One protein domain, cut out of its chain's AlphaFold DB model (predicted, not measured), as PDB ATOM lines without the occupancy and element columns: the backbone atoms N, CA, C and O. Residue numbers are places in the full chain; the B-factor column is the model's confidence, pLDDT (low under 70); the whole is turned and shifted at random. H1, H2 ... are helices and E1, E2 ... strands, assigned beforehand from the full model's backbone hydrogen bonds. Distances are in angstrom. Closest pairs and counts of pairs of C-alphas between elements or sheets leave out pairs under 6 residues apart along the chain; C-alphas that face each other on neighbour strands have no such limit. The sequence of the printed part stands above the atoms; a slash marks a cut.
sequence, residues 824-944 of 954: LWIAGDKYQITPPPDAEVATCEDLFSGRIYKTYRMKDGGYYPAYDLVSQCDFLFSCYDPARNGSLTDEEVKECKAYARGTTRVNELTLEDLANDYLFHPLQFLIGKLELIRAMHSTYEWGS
ATOM      1  N   LEU A 824     148.607  91.294 170.970       86.44
ATOM      2  CA  LEU A 824     149.056  91.256 172.355       86.44
ATOM      3  C   LEU A 824     149.139  89.802 172.828       86.44
ATOM      4  O   LEU A 824     148.200  89.036 172.628       86.44
ATOM      5  N   TRP A 825     150.241  89.423 173.471       88.06
ATOM      6  CA  TRP A 825     150.448  88.082 174.028       88.06
ATOM      7  C   TRP A 825     151.193  88.148 175.366       88.06
ATOM      8  O   TRP A 825     151.795  89.168 175.698       88.06
ATOM      9  N   ILE A 826     151.173  87.057 176.135       89.31
ATOM     10  CA  ILE A 826     152.009  86.906 177.336       89.31
ATOM     11  C   ILE A 826     153.312  86.193 176.947       89.31
ATOM     12  O   ILE A 826     153.308  85.244 176.161       89.31
ATOM     13  N   ALA A 827     154.449  86.647 177.472       89.50
ATOM     14  CA  ALA A 827     155.736  85.997 177.249       89.50
ATOM     15  C   ALA A 827     155.748  84.586 177.869       89.50
ATOM     16  O   ALA A 827     155.423  84.415 179.039       89.50
ATOM     17  N   GLY A 828     156.137  83.581 177.084       83.56
ATOM     18  CA  GLY A 828     156.085  82.169 177.474       83.56
ATOM     19  C   GLY A 828     154.721  81.491 177.275       83.56
ATOM     20  O   GLY A 828     154.641  80.276 177.443       83.56
ATOM     21  N   ASP A 829     153.673  82.225 176.884       83.00
ATOM     22  CA  ASP A 829     152.367  81.648 176.535       83.00
ATOM     23  C   ASP A 829     152.455  80.851 175.218       83.00
ATOM     24  O   ASP A 829     153.245  81.159 174.321       83.00
ATOM     25  N   LYS A 830     151.603  79.834 175.065       78.06
ATOM     26  CA  LYS A 830     151.551  78.948 173.887       78.06
ATOM     27  C   LYS A 830     151.176  79.679 172.587       78.06
ATOM     28  O   LYS A 830     151.402  79.145 171.507       78.06
ATOM     29  N   TYR A 831     150.609  80.881 172.708       73.88
ATOM     30  CA  TYR A 831     150.263  81.782 171.605       73.88
ATOM     31  C   TYR A 831     151.310  82.889 171.369       73.88
ATOM     32  O   TYR A 831     151.045  83.837 170.631       73.88
ATOM     33  N   GLN A 832     152.491  82.811 171.996       83.94
ATOM     34  CA  GLN A 832     153.572  83.764 171.744       83.94
ATOM     35  C   GLN A 832     153.984  83.752 170.265       83.94
ATOM     36  O   GLN A 832     154.317  82.713 169.697       83.94
ATOM     37  N   ILE A 833     154.051  84.946 169.675       81.75
ATOM     38  CA  ILE A 833     154.515  85.162 168.304       81.75
ATOM     39  C   ILE A 833     155.936  85.737 168.264       81.75
ATOM     40  O   ILE A 833     156.422  86.331 169.230       81.75
ATOM     41  N   THR A 834     156.589  85.590 167.113       84.62
ATOM     42  CA  THR A 834     157.845  86.276 166.788       84.62
ATOM     43  C   THR A 834     157.512  87.556 166.014       84.62
ATOM     44  O   THR A 834     156.933  87.446 164.932       84.62
ATOM     45  N   PRO A 835     157.851  88.756 166.524       86.25
ATOM     46  CA  PRO A 835     157.653  90.007 165.794       86.25
ATOM     47  C   PRO A 835     158.392  90.026 164.443       86.25
ATOM     48  O   PRO A 835     159.426  89.363 164.307       86.25
ATOM     49  N   PRO A 836     157.910  90.796 163.449       85.69
ATOM     50  CA  PRO A 836     158.630  91.006 162.196       85.69
ATOM     51  C   PRO A 836     160.035  91.603 162.414       85.69
ATOM     52  O   PRO A 836     160.260  92.292 163.414       85.69
ATOM     53  N   PRO A 837     160.976  91.414 161.468       80.25
ATOM     54  CA  PRO A 837     162.215  92.188 161.437       80.25
ATOM     55  C   PRO A 837     161.930  93.697 161.491       80.25
ATOM     56  O   PRO A 837     160.932  94.163 160.943       80.25
ATOM     57  N   ASP A 838     162.805  94.441 162.168       85.25
ATOM     58  CA  ASP A 838     162.729  95.897 162.380       85.25
ATOM     59  C   ASP A 838     161.509  96.424 163.171       85.25
ATOM     60  O   ASP A 838     161.378  97.638 163.358       85.25
ATOM     61  N   ALA A 839     160.652  95.540 163.699       88.25
ATOM     62  CA  ALA A 839     159.561  95.913 164.597       88.25
ATOM     63  C   ALA A 839     160.075  96.347 165.985       88.25
ATOM     64  O   ALA A 839     160.979  95.736 166.561       88.25
ATOM     65  N   GLU A 840     159.460  97.379 166.560       92.50
ATOM     66  CA  GLU A 840     159.706  97.793 167.944       92.50
ATOM     67  C   GLU A 840     158.793  97.010 168.885       92.50
ATOM     68  O   GLU A 840     157.594  96.909 168.638       92.50
ATOM     69  N   VAL A 841     159.342  96.482 169.980       92.12
ATOM     70  CA  VAL A 841     158.608  95.666 170.958       92.12
ATOM     71  C   VAL A 841     158.386  96.473 172.231       92.12
ATOM     72  O   VAL A 841     159.350  96.974 172.805       92.12
ATOM     73  N   ALA A 842     157.136  96.563 172.688       92.12
ATOM     74  CA  ALA A 842     156.813  97.032 174.035       92.12
ATOM     75  C   ALA A 842     156.614  95.825 174.963       92.12
ATOM     76  O   ALA A 842     156.220  94.736 174.530       92.12
ATOM     77  N   THR A 843     156.938  95.990 176.242       92.19
ATOM     78  CA  THR A 843     156.793  94.955 177.273       92.19
ATOM     79  C   THR A 843     156.344  95.614 178.568       92.19
ATOM     80  O   THR A 843     156.933  96.616 178.941       92.19
ATOM     81  N   CYS A 844     155.347  95.039 179.240       90.94
ATOM     82  CA  CYS A 844     154.929  95.421 180.589       90.94
ATOM     83  C   CYS A 844     154.923  94.177 181.478       90.94
ATOM     84  O   CYS A 844     154.361  93.153 181.082       90.94
ATOM     85  N   GLU A 845     155.522  94.261 182.661       88.69
ATOM     86  CA  GLU A 845     155.402  93.240 183.702       88.69
ATOM     87  C   GLU A 845     154.355  93.690 184.725       88.69
ATOM     88  O   GLU A 845     154.531  94.693 185.413       88.69
ATOM     89  N   ASP A 846     153.253  92.948 184.812       84.88
ATOM     90  CA  ASP A 846     152.251  93.145 185.853       84.88
ATOM     91  C   ASP A 846     152.776  92.579 187.170       84.88
ATOM     92  O   ASP A 846     152.758  91.367 187.400       84.88
ATOM     93  N   LEU A 847     153.230  93.482 188.040       75.25
ATOM     94  CA  LEU A 847     153.829  93.154 189.335       75.25
ATOM     95  C   LEU A 847     152.866  92.425 190.293       75.25
ATOM     96  O   LEU A 847     153.328  91.856 191.281       75.25
ATOM     97  N   PHE A 848     151.552  92.417 190.029       72.19
ATOM     98  CA  PHE A 848     150.577  91.684 190.842       72.19
ATOM     99  C   PHE A 848     150.442  90.218 190.420       72.19
ATOM    100  O   PHE A 848     150.305  89.347 191.278       72.19
ATOM    101  N   SER A 849     150.465  89.936 189.113       79.00
ATOM    102  CA  SER A 849     150.237  88.586 188.568       79.00
ATOM    103  C   SER A 849     151.497  87.888 188.044       79.00
ATOM    104  O   SER A 849     151.446  86.701 187.716       79.00
ATOM    105  N   GLY A 850     152.617  88.607 187.920       81.94
ATOM    106  CA  GLY A 850     153.847  88.133 187.277       81.94
ATOM    107  C   GLY A 850     153.723  87.942 185.759       81.94
ATOM    108  O   GLY A 850     154.599  87.339 185.135       81.94
ATOM    109  N   ARG A 851     152.626  88.404 185.138       87.69
ATOM    110  CA  ARG A 851     152.398  88.272 183.692       87.69
ATOM    111  C   ARG A 851     153.169  89.343 182.934       87.69
ATOM    112  O   ARG A 851     153.024  90.535 183.188       87.69
ATOM    113  N   ILE A 852     153.945  88.907 181.946       91.56
ATOM    114  CA  ILE A 852     154.724  89.792 181.077       91.56
ATOM    115  C   ILE A 852     153.986  89.948 179.745       91.56
ATOM    116  O   ILE A 852     154.080  89.084 178.870       91.56
ATOM    117  N   TYR A 853     153.256  91.046 179.586       91.88
ATOM    118  CA  TYR A 853     152.544  91.402 178.358       91.88
ATOM    119  C   TYR A 853     153.522  91.916 177.302       91.88
ATOM    120  O   TYR A 853     154.407  92.718 177.605       91.88
ATOM    121  N   LYS A 854     153.362  91.473 176.053       92.62
ATOM    122  CA  LYS A 854     154.198  91.859 174.911       92.62
ATOM    123  C   LYS A 854     153.376  92.145 173.665       92.62
ATOM    124  O   LYS A 854     152.365  91.500 173.398       92.62
ATOM    125  N   THR A 855     153.852  93.114 172.897       92.56
ATOM    126  CA  THR A 855     153.248  93.605 171.653       92.56
ATOM    127  C   THR A 855     154.339  94.203 170.760       92.56
ATOM    128  O   THR A 855     155.477  94.377 171.206       92.56
ATOM    129  N   TYR A 856     154.025  94.518 169.503       91.12
ATOM    130  CA  TYR A 856     154.954  95.177 168.588       91.12
ATOM    131  C   TYR A 856     154.284  96.287 167.772       91.12
ATOM    132  O   TYR A 856     153.074  96.267 167.555       91.12
ATOM    133  N   ARG A 857     155.095  97.222 167.270       90.31
ATOM    134  CA  ARG A 857     154.719  98.174 166.217       90.31
ATOM    135  C   ARG A 857     155.744  98.193 165.091       90.31
ATOM    136  O   ARG A 857     156.919  97.901 165.311       90.31
ATOM    137  N   MET A 858     155.307  98.565 163.894       87.88
ATOM    138  CA  MET A 858     156.213  98.863 162.784       87.88
ATOM    139  C   MET A 858     156.622 100.340 162.821       87.88
ATOM    140  O   MET A 858     155.943 101.176 163.413       87.88
ATOM    141  N   LYS A 859     157.728 100.680 162.155       82.06
ATOM    142  CA  LYS A 859     158.171 102.072 161.940       82.06
ATOM    143  C   LYS A 859     157.490 102.703 160.717       82.06
ATOM    144  O   LYS A 859     158.144 103.343 159.901       82.06
ATOM    145  N   ASP A 860     156.187 102.473 160.569       75.12
ATOM    146  CA  ASP A 860     155.361 102.920 159.437       75.12
ATOM    147  C   ASP A 860     154.630 104.253 159.704       75.12
ATOM    148  O   ASP A 860     153.934 104.759 158.830       75.12
ATOM    149  N   GLY A 861     154.783 104.823 160.907       72.75
ATOM    150  CA  GLY A 861     154.049 106.011 161.357       72.75
ATOM    151  C   GLY A 861     152.605 105.725 161.789       72.75
ATOM    152  O   GLY A 861     151.871 106.654 162.116       72.75
ATOM    153  N   GLY A 862     152.186 104.457 161.798       74.88
ATOM    154  CA  GLY A 862     150.845 104.045 162.171       74.88
ATOM    155  C   GLY A 862     150.577 104.088 163.674       74.88
ATOM    156  O   GLY A 862     151.478 103.934 164.499       74.88
ATOM    157  N   TYR A 863     149.303 104.231 164.037       82.50
ATOM    158  CA  TYR A 863     148.860 104.044 165.414       82.50
ATOM    159  C   TYR A 863     148.666 102.554 165.738       82.50
ATOM    160  O   TYR A 863     147.945 101.841 165.034       82.50
ATOM    161  N   TYR A 864     149.310 102.101 166.817       86.44
ATOM    162  CA  TYR A 864     149.278 100.725 167.324       86.44
ATOM    163  C   TYR A 864     148.678 100.726 168.739       86.44
ATOM    164  O   TYR A 864     149.413 100.951 169.704       86.44
ATOM    165  N   PRO A 865     147.363 100.492 168.903       83.75
ATOM    166  CA  PRO A 865     146.693 100.626 170.200       83.75
ATOM    167  C   PRO A 865     147.171  99.610 171.246       83.75
ATOM    168  O   PRO A 865     147.195  99.927 172.432       83.75
ATOM    169  N   ALA A 866     147.592  98.407 170.836       86.81
ATOM    170  CA  ALA A 866     148.178  97.444 171.771       86.81
ATOM    171  C   ALA A 866     149.551  97.912 172.279       86.81
ATOM    172  O   ALA A 866     149.832  97.786 173.468       86.81
ATOM    173  N   TYR A 867     150.370  98.513 171.406       90.19
ATOM    174  CA  TYR A 867     151.649  99.120 171.785       90.19
ATOM    175  C   TYR A 867     151.448 100.275 172.769       90.19
ATOM    176  O   TYR A 867     152.100 100.293 173.806       90.19
ATOM    177  N   ASP A 868     150.506 101.179 172.483       88.25
ATOM    178  CA  ASP A 868     150.133 102.291 173.368       88.25
ATOM    179  C   ASP A 868     149.733 101.782 174.770       88.25
ATOM    180  O   ASP A 868     150.342 102.157 175.770       88.25
ATOM    181  N   LEU A 869     148.807 100.817 174.850       87.50
ATOM    182  CA  LEU A 869     148.364 100.230 176.122       87.50
ATOM    183  C   LEU A 869     149.484  99.510 176.900       87.50
ATOM    184  O   LEU A 869     149.537  99.613 178.125       87.50
ATOM    185  N   VAL A 870     150.389  98.787 176.230       89.62
ATOM    186  CA  VAL A 870     151.522  98.125 176.908       89.62
ATOM    187  C   VAL A 870     152.578  99.138 177.357       89.62
ATOM    188  O   VAL A 870     153.139  98.969 178.436       89.62
ATOM    189  N   SER A 871     152.820 100.209 176.599       88.75
ATOM    190  CA  SER A 871     153.696 101.308 177.026       88.75
ATOM    191  C   SER A 871     153.124 102.070 178.224       88.75
ATOM    192  O   SER A 871     153.855 102.313 179.181       88.75
ATOM    193  N   GLN A 872     151.820 102.373 178.229       84.50
ATOM    194  CA  GLN A 872     151.134 102.944 179.398       84.50
ATOM    195  C   GLN A 872     151.247 102.024 180.621       84.50
ATOM    196  O   GLN A 872     151.435 102.499 181.735       84.50
ATOM    197  N   CYS A 873     151.160 100.706 180.414       86.81
ATOM    198  CA  CYS A 873     151.287  99.706 181.472       86.81
ATOM    199  C   CYS A 873     152.702  99.706 182.068       86.81
ATOM    200  O   CYS A 873     152.840  99.856 183.279       86.81
ATOM    201  N   ASP A 874     153.744  99.611 181.232       86.44
ATOM    202  CA  ASP A 874     155.142  99.616 181.691       86.44
ATOM    203  C   ASP A 874     155.465 100.901 182.464       86.44
ATOM    204  O   ASP A 874     156.069 100.853 183.535       86.44
ATOM    205  N   PHE A 875     154.979 102.042 181.966       80.25
ATOM    206  CA  PHE A 875     155.133 103.331 182.627       80.25
ATOM    207  C   PHE A 875     154.411 103.391 183.984       80.25
ATOM    208  O   PHE A 875     155.048 103.683 184.997       80.25
ATOM    209  N   LEU A 876     153.120 103.046 184.042       77.81
ATOM    210  CA  LEU A 876     152.345 103.058 185.288       77.81
ATOM    211  C   LEU A 876     152.926 102.116 186.350       77.81
ATOM    212  O   LEU A 876     152.960 102.492 187.519       77.81
ATOM    213  N   PHE A 877     153.409 100.925 185.978       79.06
ATOM    214  CA  PHE A 877     154.091 100.029 186.921       79.06
ATOM    215  C   PHE A 877     155.486 100.532 187.316       79.06
ATOM    216  O   PHE A 877     155.895 100.311 188.456       79.06
ATOM    217  N   SER A 878     156.198 101.251 186.438       75.31
ATOM    218  CA  SER A 878     157.525 101.802 186.751       75.31
ATOM    219  C   SER A 878     157.506 102.763 187.944       75.31
ATOM    220  O   SER A 878     158.437 102.725 188.744       75.31
ATOM    221  N   CYS A 879     156.412 103.512 188.136       73.88
ATOM    222  CA  CYS A 879     156.192 104.387 189.293       73.88
ATOM    223  C   CYS A 879     156.171 103.645 190.648       73.88
ATOM    224  O   CYS A 879     156.352 104.268 191.698       73.88
ATOM    225  N   TYR A 880     155.938 102.326 190.646       72.38
ATOM    226  CA  TYR A 880     155.902 101.470 191.840       72.38
ATOM    227  C   TYR A 880     157.132 100.559 191.962       72.38
ATOM    228  O   TYR A 880     157.254  99.850 192.958       72.38
ATOM    229  N   ASP A 881     158.051 100.576 190.990       72.62
ATOM    230  CA  ASP A 881     159.302  99.815 191.040       72.62
ATOM    231  C   ASP A 881     160.416 100.649 191.712       72.62
ATOM    232  O   ASP A 881     160.902 101.623 191.124       72.62
ATOM    233  N   PRO A 882     160.904 100.264 192.910       66.69
ATOM    234  CA  PRO A 882     161.981 100.980 193.593       66.69
ATOM    235  C   PRO A 882     163.294 101.047 192.797       66.69
ATOM    236  O   PRO A 882     164.107 101.937 193.055       66.69
ATOM    237  N   ALA A 883     163.527 100.127 191.852       68.12
ATOM    238  CA  ALA A 883     164.719 100.110 191.010       68.12
ATOM    239  C   ALA A 883     164.619 101.105 189.839       68.12
ATOM    240  O   ALA A 883     165.566 101.861 189.607       68.12
ATOM    241  N   ARG A 884     163.481 101.153 189.131       66.56
ATOM    242  CA  ARG A 884     163.226 102.121 188.044       66.56
ATOM    243  C   ARG A 884     162.946 103.540 188.536       66.56
ATOM    244  O   ARG A 884     163.409 104.478 187.887       66.56
ATOM    245  N   ASN A 885     162.312 103.717 189.697       65.31
ATOM    246  CA  ASN A 885     162.009 105.034 190.280       65.31
ATOM    247  C   ASN A 885     163.235 105.963 190.409       65.31
ATOM    248  O   ASN A 885     163.104 107.180 190.313       65.31
ATOM    249  N   GLY A 886     164.443 105.410 190.571       66.81
ATOM    250  CA  GLY A 886     165.695 106.179 190.597       66.81
ATOM    251  C   GLY A 886     166.214 106.664 189.232       66.81
ATOM    252  O   GLY A 886     167.261 107.307 189.197       66.81
ATOM    253  N   SER A 887     165.535 106.337 188.127       71.75
ATOM    254  CA  SER A 887     165.974 106.603 186.744       71.75
ATOM    255  C   SER A 887     164.992 107.423 185.894       71.75
ATOM    256  O   SER A 887     165.312 107.740 184.750       71.75
ATOM    257  N   LEU A 888     163.837 107.786 186.457       70.00
ATOM    258  CA  LEU A 888     162.808 108.603 185.811       70.00
ATOM    259  C   LEU A 888     163.278 110.053 185.584       70.00
ATOM    260  O   LEU A 888     164.002 110.627 186.403       70.00
ATOM    261  N   THR A 889     162.828 110.663 184.491       79.00
ATOM    262  CA  THR A 889     163.005 112.093 184.181       79.00
ATOM    263  C   THR A 889     162.138 112.990 185.075       79.00
ATOM    264  O   THR A 889     161.184 112.533 185.700       79.00
ATOM    265  N   ASP A 890     162.421 114.298 185.126       69.25
ATOM    266  CA  ASP A 890     161.635 115.251 185.936       69.25
ATOM    267  C   ASP A 890     160.144 115.315 185.533       69.25
ATOM    268  O   ASP A 890     159.285 115.590 186.378       69.25
ATOM    269  N   GLU A 891     159.825 115.053 184.260       69.38
ATOM    270  CA  GLU A 891     158.448 114.976 183.756       69.38
ATOM    271  C   GLU A 891     157.775 113.674 184.210       69.38
ATOM    272  O   GLU A 891     156.718 113.731 184.838       69.38
ATOM    273  N   GLU A 892     158.434 112.526 184.041       71.25
ATOM    274  CA  GLU A 892     157.952 111.224 184.529       71.25
ATOM    275  C   GLU A 892     157.801 111.196 186.062       71.25
ATOM    276  O   GLU A 892     156.819 110.676 186.578       71.25
ATOM    277  N   VAL A 893     158.702 111.824 186.825       70.56
ATOM    278  CA  VAL A 893     158.585 111.968 188.293       70.56
ATOM    279  C   VAL A 893     157.375 112.822 188.685       70.56
ATOM    280  O   VAL A 893     156.765 112.600 189.737       70.56
ATOM    281  N   LYS A 894     157.031 113.832 187.882       69.62
ATOM    282  CA  LYS A 894     155.849 114.674 188.100       69.62
ATOM    283  C   LYS A 894     154.563 113.929 187.737       69.62
ATOM    284  O   LYS A 894     153.565 114.105 188.433       69.62
ATOM    285  N   GLU A 895     154.604 113.089 186.710       69.00
ATOM    286  CA  GLU A 895     153.482 112.256 186.282       69.00
ATOM    287  C   GLU A 895     153.267 111.048 187.215       69.00
ATOM    288  O   GLU A 895     152.143 110.789 187.623       69.00
ATOM    289  N   CYS A 896     154.317 110.390 187.717       71.62
ATOM    290  CA  CYS A 896     154.192 109.340 188.738       71.62
ATOM    291  C   CYS A 896     153.557 109.849 190.046       71.62
ATOM    292  O   CYS A 896     152.750 109.151 190.660       71.62
ATOM    293  N   LYS A 897     153.839 111.101 190.446       66.50
ATOM    294  CA  LYS A 897     153.147 111.785 191.563       66.50
ATOM    295  C   LYS A 897     151.669 112.084 191.295       66.50
ATOM    296  O   LYS A 897     150.973 112.524 192.205       66.50
ATOM    297  N   ALA A 898     151.199 111.913 190.062       61.97
ATOM    298  CA  ALA A 898     149.797 112.078 189.710       61.97
ATOM    299  C   ALA A 898     148.959 110.877 190.159       61.97
ATOM    300  O   ALA A 898     147.831 111.055 190.617       61.97
ATOM    301  N   TYR A 899     149.509 109.664 190.038       62.34
ATOM    302  CA  TYR A 899     148.746 108.424 190.180       62.34
ATOM    303  C   TYR A 899     148.487 108.018 191.632       62.34
ATOM    304  O   TYR A 899     147.366 107.630 191.946       62.34
ATOM    305  N   ALA A 900     149.443 108.185 192.546       55.03
ATOM    306  CA  ALA A 900     149.201 108.014 193.982       55.03
ATOM    307  C   ALA A 900     149.086 109.381 194.665       55.03
ATOM    308  O   ALA A 900     149.963 110.236 194.517       55.03
ATOM    309  N   ARG A 901     148.002 109.609 195.415       52.53
ATOM    310  CA  ARG A 901     147.827 110.869 196.141       52.53
ATOM    311  C   ARG A 901     148.788 110.905 197.316       52.53
ATOM    312  O   ARG A 901     148.905 109.942 198.057       52.53
ATOM    313  N   GLY A 902     149.420 112.048 197.556       54.53
ATOM    314  CA  GLY A 902     150.136 112.233 198.810       54.53
ATOM    315  C   GLY A 902     151.262 113.246 198.770       54.53
ATOM    316  O   GLY A 902     151.531 113.913 197.772       54.53
ATOM    317  N   THR A 903     151.922 113.352 199.917       48.53
ATOM    318  CA  THR A 903     153.166 114.108 200.110       48.53
ATOM    319  C   THR A 903     154.417 113.230 200.000       48.53
ATOM    320  O   THR A 903     155.530 113.742 200.131       48.53
ATOM    321  N   THR A 904     154.243 111.922 199.810       58.47
ATOM    322  CA  THR A 904     155.297 110.908 199.680       58.47
ATOM    323  C   THR A 904     156.110 111.123 198.402       58.47
ATOM    324  O   THR A 904     155.598 111.593 197.381       58.47
ATOM    325  N   ARG A 905     157.414 110.831 198.438       63.12
ATOM    326  CA  ARG A 905     158.251 110.892 197.227       63.12
ATOM    327  C   ARG A 905     157.976 109.669 196.349       63.12
ATOM    328  O   ARG A 905     157.581 108.631 196.854       63.12
ATOM    329  N   VAL A 906     158.257 109.761 195.046       67.75
ATOM    330  CA  VAL A 906     158.109 108.622 194.111       67.75
ATOM    331  C   VAL A 906     158.897 107.395 194.599       67.75
ATOM    332  O   VAL A 906     158.389 106.286 194.612       67.75
ATOM    333  N   ASN A 907     160.094 107.605 195.149       65.94
ATOM    334  CA  ASN A 907     160.936 106.556 195.739       65.94
ATOM    335  C   ASN A 907     160.365 105.921 197.032       65.94
ATOM    336  O   ASN A 907     160.990 105.020 197.585       65.94
ATOM    337  N   GLU A 908     159.246 106.430 197.546       67.50
ATOM    338  CA  GLU A 908     158.569 106.024 198.784       67.50
ATOM    339  C   GLU A 908     157.123 105.548 198.508       67.50
ATOM    340  O   GLU A 908     156.371 105.325 199.451       67.50
ATOM    341  N   LEU A 909     156.727 105.410 197.233       67.44
ATOM    342  CA  LEU A 909     155.394 104.968 196.814       67.44
ATOM    343  C   LEU A 909     155.185 103.478 197.111       67.44
ATOM    344  O   LEU A 909     156.032 102.655 196.756       67.44
ATOM    345  N   THR A 910     154.047 103.110 197.699       69.19
ATOM    346  CA  THR A 910     153.724 101.713 198.016       69.19
ATOM    347  C   THR A 910     152.402 101.251 197.399       69.19
ATOM    348  O   THR A 910     151.541 102.037 197.004       69.19
ATOM    349  N   LEU A 911     152.222  99.928 197.349       62.12
ATOM    350  CA  LEU A 911     150.958  99.298 196.954       62.12
ATOM    351  C   LEU A 911     149.844  99.477 198.001       62.12
ATOM    352  O   LEU A 911     148.673  99.285 197.687       62.12
ATOM    353  N   GLU A 912     150.193  99.836 199.237       66.12
ATOM    354  CA  GLU A 912     149.227 100.069 200.313       66.12
ATOM    355  C   GLU A 912     148.584 101.461 200.167       66.12
ATOM    356  O   GLU A 912     147.381 101.608 200.374       66.12
ATOM    357  N   ASP A 913     149.338 102.457 199.686       67.38
ATOM    358  CA  ASP A 913     148.823 103.794 199.341       67.38
ATOM    359  C   ASP A 913     147.720 103.710 198.268       67.38
ATOM    360  O   ASP A 913     146.648 104.298 198.412       67.38
ATOM    361  N   LEU A 914     147.933 102.882 197.234       64.88
ATOM    362  CA  LEU A 914     146.944 102.606 196.184       64.88
ATOM    363  C   LEU A 914     145.597 102.124 196.731       64.88
ATOM    364  O   LEU A 914     144.548 102.598 196.293       64.88
ATOM    365  N   ALA A 915     145.631 101.168 197.662       61.12
ATOM    366  CA  ALA A 915     144.435 100.563 198.240       61.12
ATOM    367  C   ALA A 915     143.712 101.497 199.227       61.12
ATOM    368  O   ALA A 915     142.503 101.370 199.416       61.12
ATOM    369  N   ASN A 916     144.441 102.430 199.845       62.50
ATOM    370  CA  ASN A 916     143.888 103.399 200.789       62.50
ATOM    371  C   ASN A 916     143.232 104.606 200.092       62.50
ATOM    372  O   ASN A 916     142.216 105.103 200.578       62.50
ATOM    373  N   ASP A 917     143.778 105.068 198.959       58.16
ATOM    374  CA  ASP A 917     143.307 106.281 198.271       58.16
ATOM    375  C   ASP A 917     142.283 106.045 197.147       58.16
ATOM    376  O   ASP A 917     141.571 106.982 196.765       58.16
ATOM    377  N   TYR A 918     142.178 104.822 196.607       56.12
ATOM    378  CA  TYR A 918     141.330 104.529 195.446       56.12
ATOM    379  C   TYR A 918     140.410 103.323 195.643       56.12
ATOM    380  O   TYR A 918     140.851 102.210 195.905       56.12
ATOM    381  N   LEU A 919     139.115 103.528 195.372       51.84
ATOM    382  CA  LEU A 919     138.136 102.437 195.273       51.84
ATOM    383  C   LEU A 919     138.395 101.538 194.044       51.84
ATOM    384  O   LEU A 919     138.136 100.341 194.091       51.84
ATOM    385  N   PHE A 920     138.902 102.128 192.952       56.09
ATOM    386  CA  PHE A 920     139.350 101.457 191.726       56.09
ATOM    387  C   PHE A 920     140.494 102.273 191.102       56.09
ATOM    388  O   PHE A 920     140.327 103.472 190.869       56.09
ATOM    389  N   HIS A 921     141.640 101.651 190.814       66.56
ATOM    390  CA  HIS A 921     142.833 102.347 190.300       66.56
ATOM    391  C   HIS A 921     142.995 102.174 188.770       66.56
ATOM    392  O   HIS A 921     142.727 101.078 188.269       66.56
ATOM    393  N   PRO A 922     143.481 103.180 188.003       68.12
ATOM    394  CA  PRO A 922     143.745 103.058 186.561       68.12
ATOM    395  C   PRO A 922     144.510 101.800 186.116       68.12
ATOM    396  O   PRO A 922     144.167 101.234 185.080       68.12
ATOM    397  N   LEU A 923     145.467 101.303 186.914       70.94
ATOM    398  CA  LEU A 923     146.171 100.035 186.641       70.94
ATOM    399  C   LEU A 923     145.216  98.842 186.460       70.94
ATOM    400  O   LEU A 923     145.410  98.037 185.553       70.94
ATOM    401  N   GLN A 924     144.162  98.737 187.276       69.62
ATOM    402  CA  GLN A 924     143.200  97.630 187.204       69.62
ATOM    403  C   GLN A 924     142.398  97.678 185.896       69.62
ATOM    404  O   GLN A 924     142.210  96.654 185.239       69.62
ATOM    405  N   PHE A 925     141.978  98.877 185.474       71.69
ATOM    406  CA  PHE A 925     141.322  99.077 184.179       71.69
ATOM    407  C   PHE A 925     142.256  98.750 183.008       71.69
ATOM    408  O   PHE A 925     141.812  98.176 182.014       71.69
ATOM    409  N   LEU A 926     143.537  99.105 183.118       76.69
ATOM    410  CA  LEU A 926     144.530  98.875 182.075       76.69
ATOM    411  C   LEU A 926     144.845  97.382 181.902       76.69
ATOM    412  O   LEU A 926     144.745  96.870 180.788       76.69
ATOM    413  N   ILE A 927     145.111  96.664 182.996       77.81
ATOM    414  CA  ILE A 927     145.291  95.202 182.986       77.81
ATOM    415  C   ILE A 927     144.043  94.491 182.446       77.81
ATOM    416  O   ILE A 927     144.161  93.619 181.586       77.81
ATOM    417  N   GLY A 928     142.839  94.913 182.849       73.50
ATOM    418  CA  GLY A 928     141.586  94.359 182.321       73.50
ATOM    419  C   GLY A 928     141.429  94.529 180.801       73.50
ATOM    420  O   GLY A 928     140.969  93.611 180.123       73.50
ATOM    421  N   LYS A 929     141.856  95.670 180.239       76.69
ATOM    422  CA  LYS A 929     141.885  95.888 178.780       76.69
ATOM    423  C   LYS A 929     142.915  95.002 178.081       76.69
ATOM    424  O   LYS A 929     142.605  94.438 177.034       76.69
ATOM    425  N   LEU A 930     144.116  94.869 178.650       81.12
ATOM    426  CA  LEU A 930     145.168  94.009 178.102       81.12
ATOM    427  C   LEU A 930     144.711  92.541 178.055       81.12
ATOM    428  O   LEU A 930     144.801  91.902 177.007       81.12
ATOM    429  N   GLU A 931     144.140  92.013 179.136       77.31
ATOM    430  CA  GLU A 931     143.639  90.632 179.151       77.31
ATOM    431  C   GLU A 931     142.496  90.391 178.156       77.31
ATOM    432  O   GLU A 931     142.503  89.366 177.469       77.31
ATOM    433  N   LEU A 932     141.567  91.342 177.983       71.94
ATOM    434  CA  LEU A 932     140.539  91.244 176.940       71.94
ATOM    435  C   LEU A 932     141.141  91.189 175.531       71.94
ATOM    436  O   LEU A 932     140.817  90.283 174.764       71.94
ATOM    437  N   ILE A 933     142.025  92.130 175.180       75.75
ATOM    438  CA  ILE A 933     142.626  92.192 173.837       75.75
ATOM    439  C   ILE A 933     143.405  90.901 173.544       75.75
ATOM    440  O   ILE A 933     143.276  90.338 172.453       75.75
ATOM    441  N   ARG A 934     144.138  90.375 174.535       80.31
ATOM    442  CA  ARG A 934     144.833  89.084 174.447       80.31
ATOM    443  C   ARG A 934     143.864  87.918 174.230       80.31
ATOM    444  O   ARG A 934     144.090  87.105 173.337       80.31
ATOM    445  N   ALA A 935     142.790  87.823 175.017       72.56
ATOM    446  CA  ALA A 935     141.802  86.746 174.909       72.56
ATOM    447  C   ALA A 935     141.043  86.771 173.570       72.56
ATOM    448  O   ALA A 935     140.714  85.728 173.006       72.56
ATOM    449  N   MET A 936     140.800  87.958 173.014       70.62
ATOM    450  CA  MET A 936     140.218  88.109 171.681       70.62
ATOM    451  C   MET A 936     141.184  87.672 170.580       70.62
ATOM    452  O   MET A 936     140.789  86.938 169.674       70.62
ATOM    453  N   HIS A 937     142.449  88.092 170.669       71.06
ATOM    454  CA  HIS A 937     143.501  87.705 169.729       71.06
ATOM    455  C   HIS A 937     143.711  86.185 169.715       71.06
ATOM    456  O   HIS A 937     143.665  85.570 168.644       71.06
ATOM    457  N   SER A 938     143.811  85.560 170.896       69.81
ATOM    458  CA  SER A 938     143.917  84.103 171.020       69.81
ATOM    459  C   SER A 938     142.696  83.388 170.424       69.81
ATOM    460  O   SER A 938     142.849  82.396 169.711       69.81
ATOM    461  N   THR A 939     141.489  83.924 170.625       68.06
ATOM    462  CA  THR A 939     140.247  83.344 170.092       68.06
ATOM    463  C   THR A 939     140.154  83.449 168.567       68.06
ATOM    464  O   THR A 939     139.836  82.459 167.912       68.06
ATOM    465  N   TYR A 940     140.442  84.604 167.958       66.88
ATOM    466  CA  TYR A 940     140.293  84.761 166.504       66.88
ATOM    467  C   TYR A 940     141.374  84.051 165.686       66.88
ATOM    468  O   TYR A 940     141.063  83.535 164.612       66.88
ATOM    469  N   GLU A 941     142.624  84.024 166.156       66.62
ATOM    470  CA  GLU A 941     143.713  83.358 165.428       66.62
ATOM    471  C   GLU A 941     143.824  81.855 165.759       66.62
ATOM    472  O   GLU A 941     144.239  81.083 164.893       66.62
ATOM    473  N   TRP A 942     143.414  81.413 166.959       63.88
ATOM    474  CA  TRP A 942     143.688  80.053 167.467       63.88
ATOM    475  C   TRP A 942     142.462  79.311 168.045       63.88
ATOM    476  O   TRP A 942     142.576  78.165 168.497       63.88
ATOM    477  N   GLY A 943     141.268  79.915 167.992       54.41
ATOM    478  CA  GLY A 943     140.009  79.409 168.566       54.41
ATOM    479  C   GLY A 943     139.387  78.178 167.893       54.41
ATOM    480  O   GLY A 943     138.225  77.874 168.138       54.41
ATOM    481  N   SER A 944     140.141  77.430 167.083       45.31
ATOM    482  CA  SER A 944     139.811  76.034 166.751       45.31
ATOM    483  C   SER A 944     140.249  75.049 167.848       45.31
ATOM    484  O   SER A 944     140.244  73.838 167.627       45.31
TER     485      SER A 944
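This is residues 824 to 944 of the 954 residues of a protein of Deltaproteobacteria bacterium ADurb.Bin058 (UniProt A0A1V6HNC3). A two-stranded hairpin, E1 and E2, and helix H1 packed on it make the core; the long helix H4 packs on H1, and its far end reaches one end of the outline. At the other end lie the short helices H2 and H3, loosely placed among long loops. The printed part has 121 residues, with two named strands and then four named helices in the order E1 E2 H1 H2 H3 H4; the class is mixed, helices and strands, and the sheet E1 - E2 is antiparallel. The whole is elongated, spanning 51 by 30 by 23 A, and only just compact, close to loose, with a radius of gyration of the C-alphas of 15.9 A.

Start at Leu 824 and read through residues 824 to 839, which hold no named element. Find C-alpha 840 at (159.706, 97.793, 167.944); from there strand E1 runs over residues 840 to 846, 19.9 A long. Strand E2, residues 851 to 857, is 20.2 A long. Helix H1, residues 865 to 878, measures 19.8 A from C-alpha 865 at (146.693, 100.626, 170.200). Next come H2, residues 890 to 899, and H3, residues 911 to 917. H4, residues 922 to 942, is the longest helix, 29.9 A, and ends at C-alpha 942 at (143.688, 80.053, 167.467).

Look first at residues 825 to 826, which pair antiparallel with residues 853 to 854 of E2. E1 and E2 form a hairpin, with 161 degrees between their directions; N 844 and O 853 are 3.0 A apart and N 853 and O 844 are 2.8 A apart, both within hydrogen-bond range. For H1, the closest C-alphas to E1 are those of Cys 844 and Asp 874, 4.3 A, and to E2 those of Thr 855 and Tyr 867, 5.7 A. H1 and H2 are close but not clearly touching, about perpendicular at 89 degrees, with the C-alphas of Leu 876 and Cys 896 closest at 7.4 A. H3 is apart from H1, H2 and H4. H4 touches H1 at a steep tilt of 39 degrees, opposite ways; their closest C-alphas, Cys 873 and Leu 926, are 6.8 A apart. H2 and H4 are only just apart, closest 8.2 A. In H1 and H4 every O i to N i+4 pair is within hydrogen-bond range; in H2 it is 4 of 6 and in H3 2 of 3.

The C-alphas farthest apart are those of Thr 903 and Ser 944, 52.4 A. The printed part has no cut, and the links H1 to H2 and H2 to H3 are long. The mean pLDDT of the printed part is 75.1; 43 residues are under 70, among them residues 897 to 922 and 938 to 944.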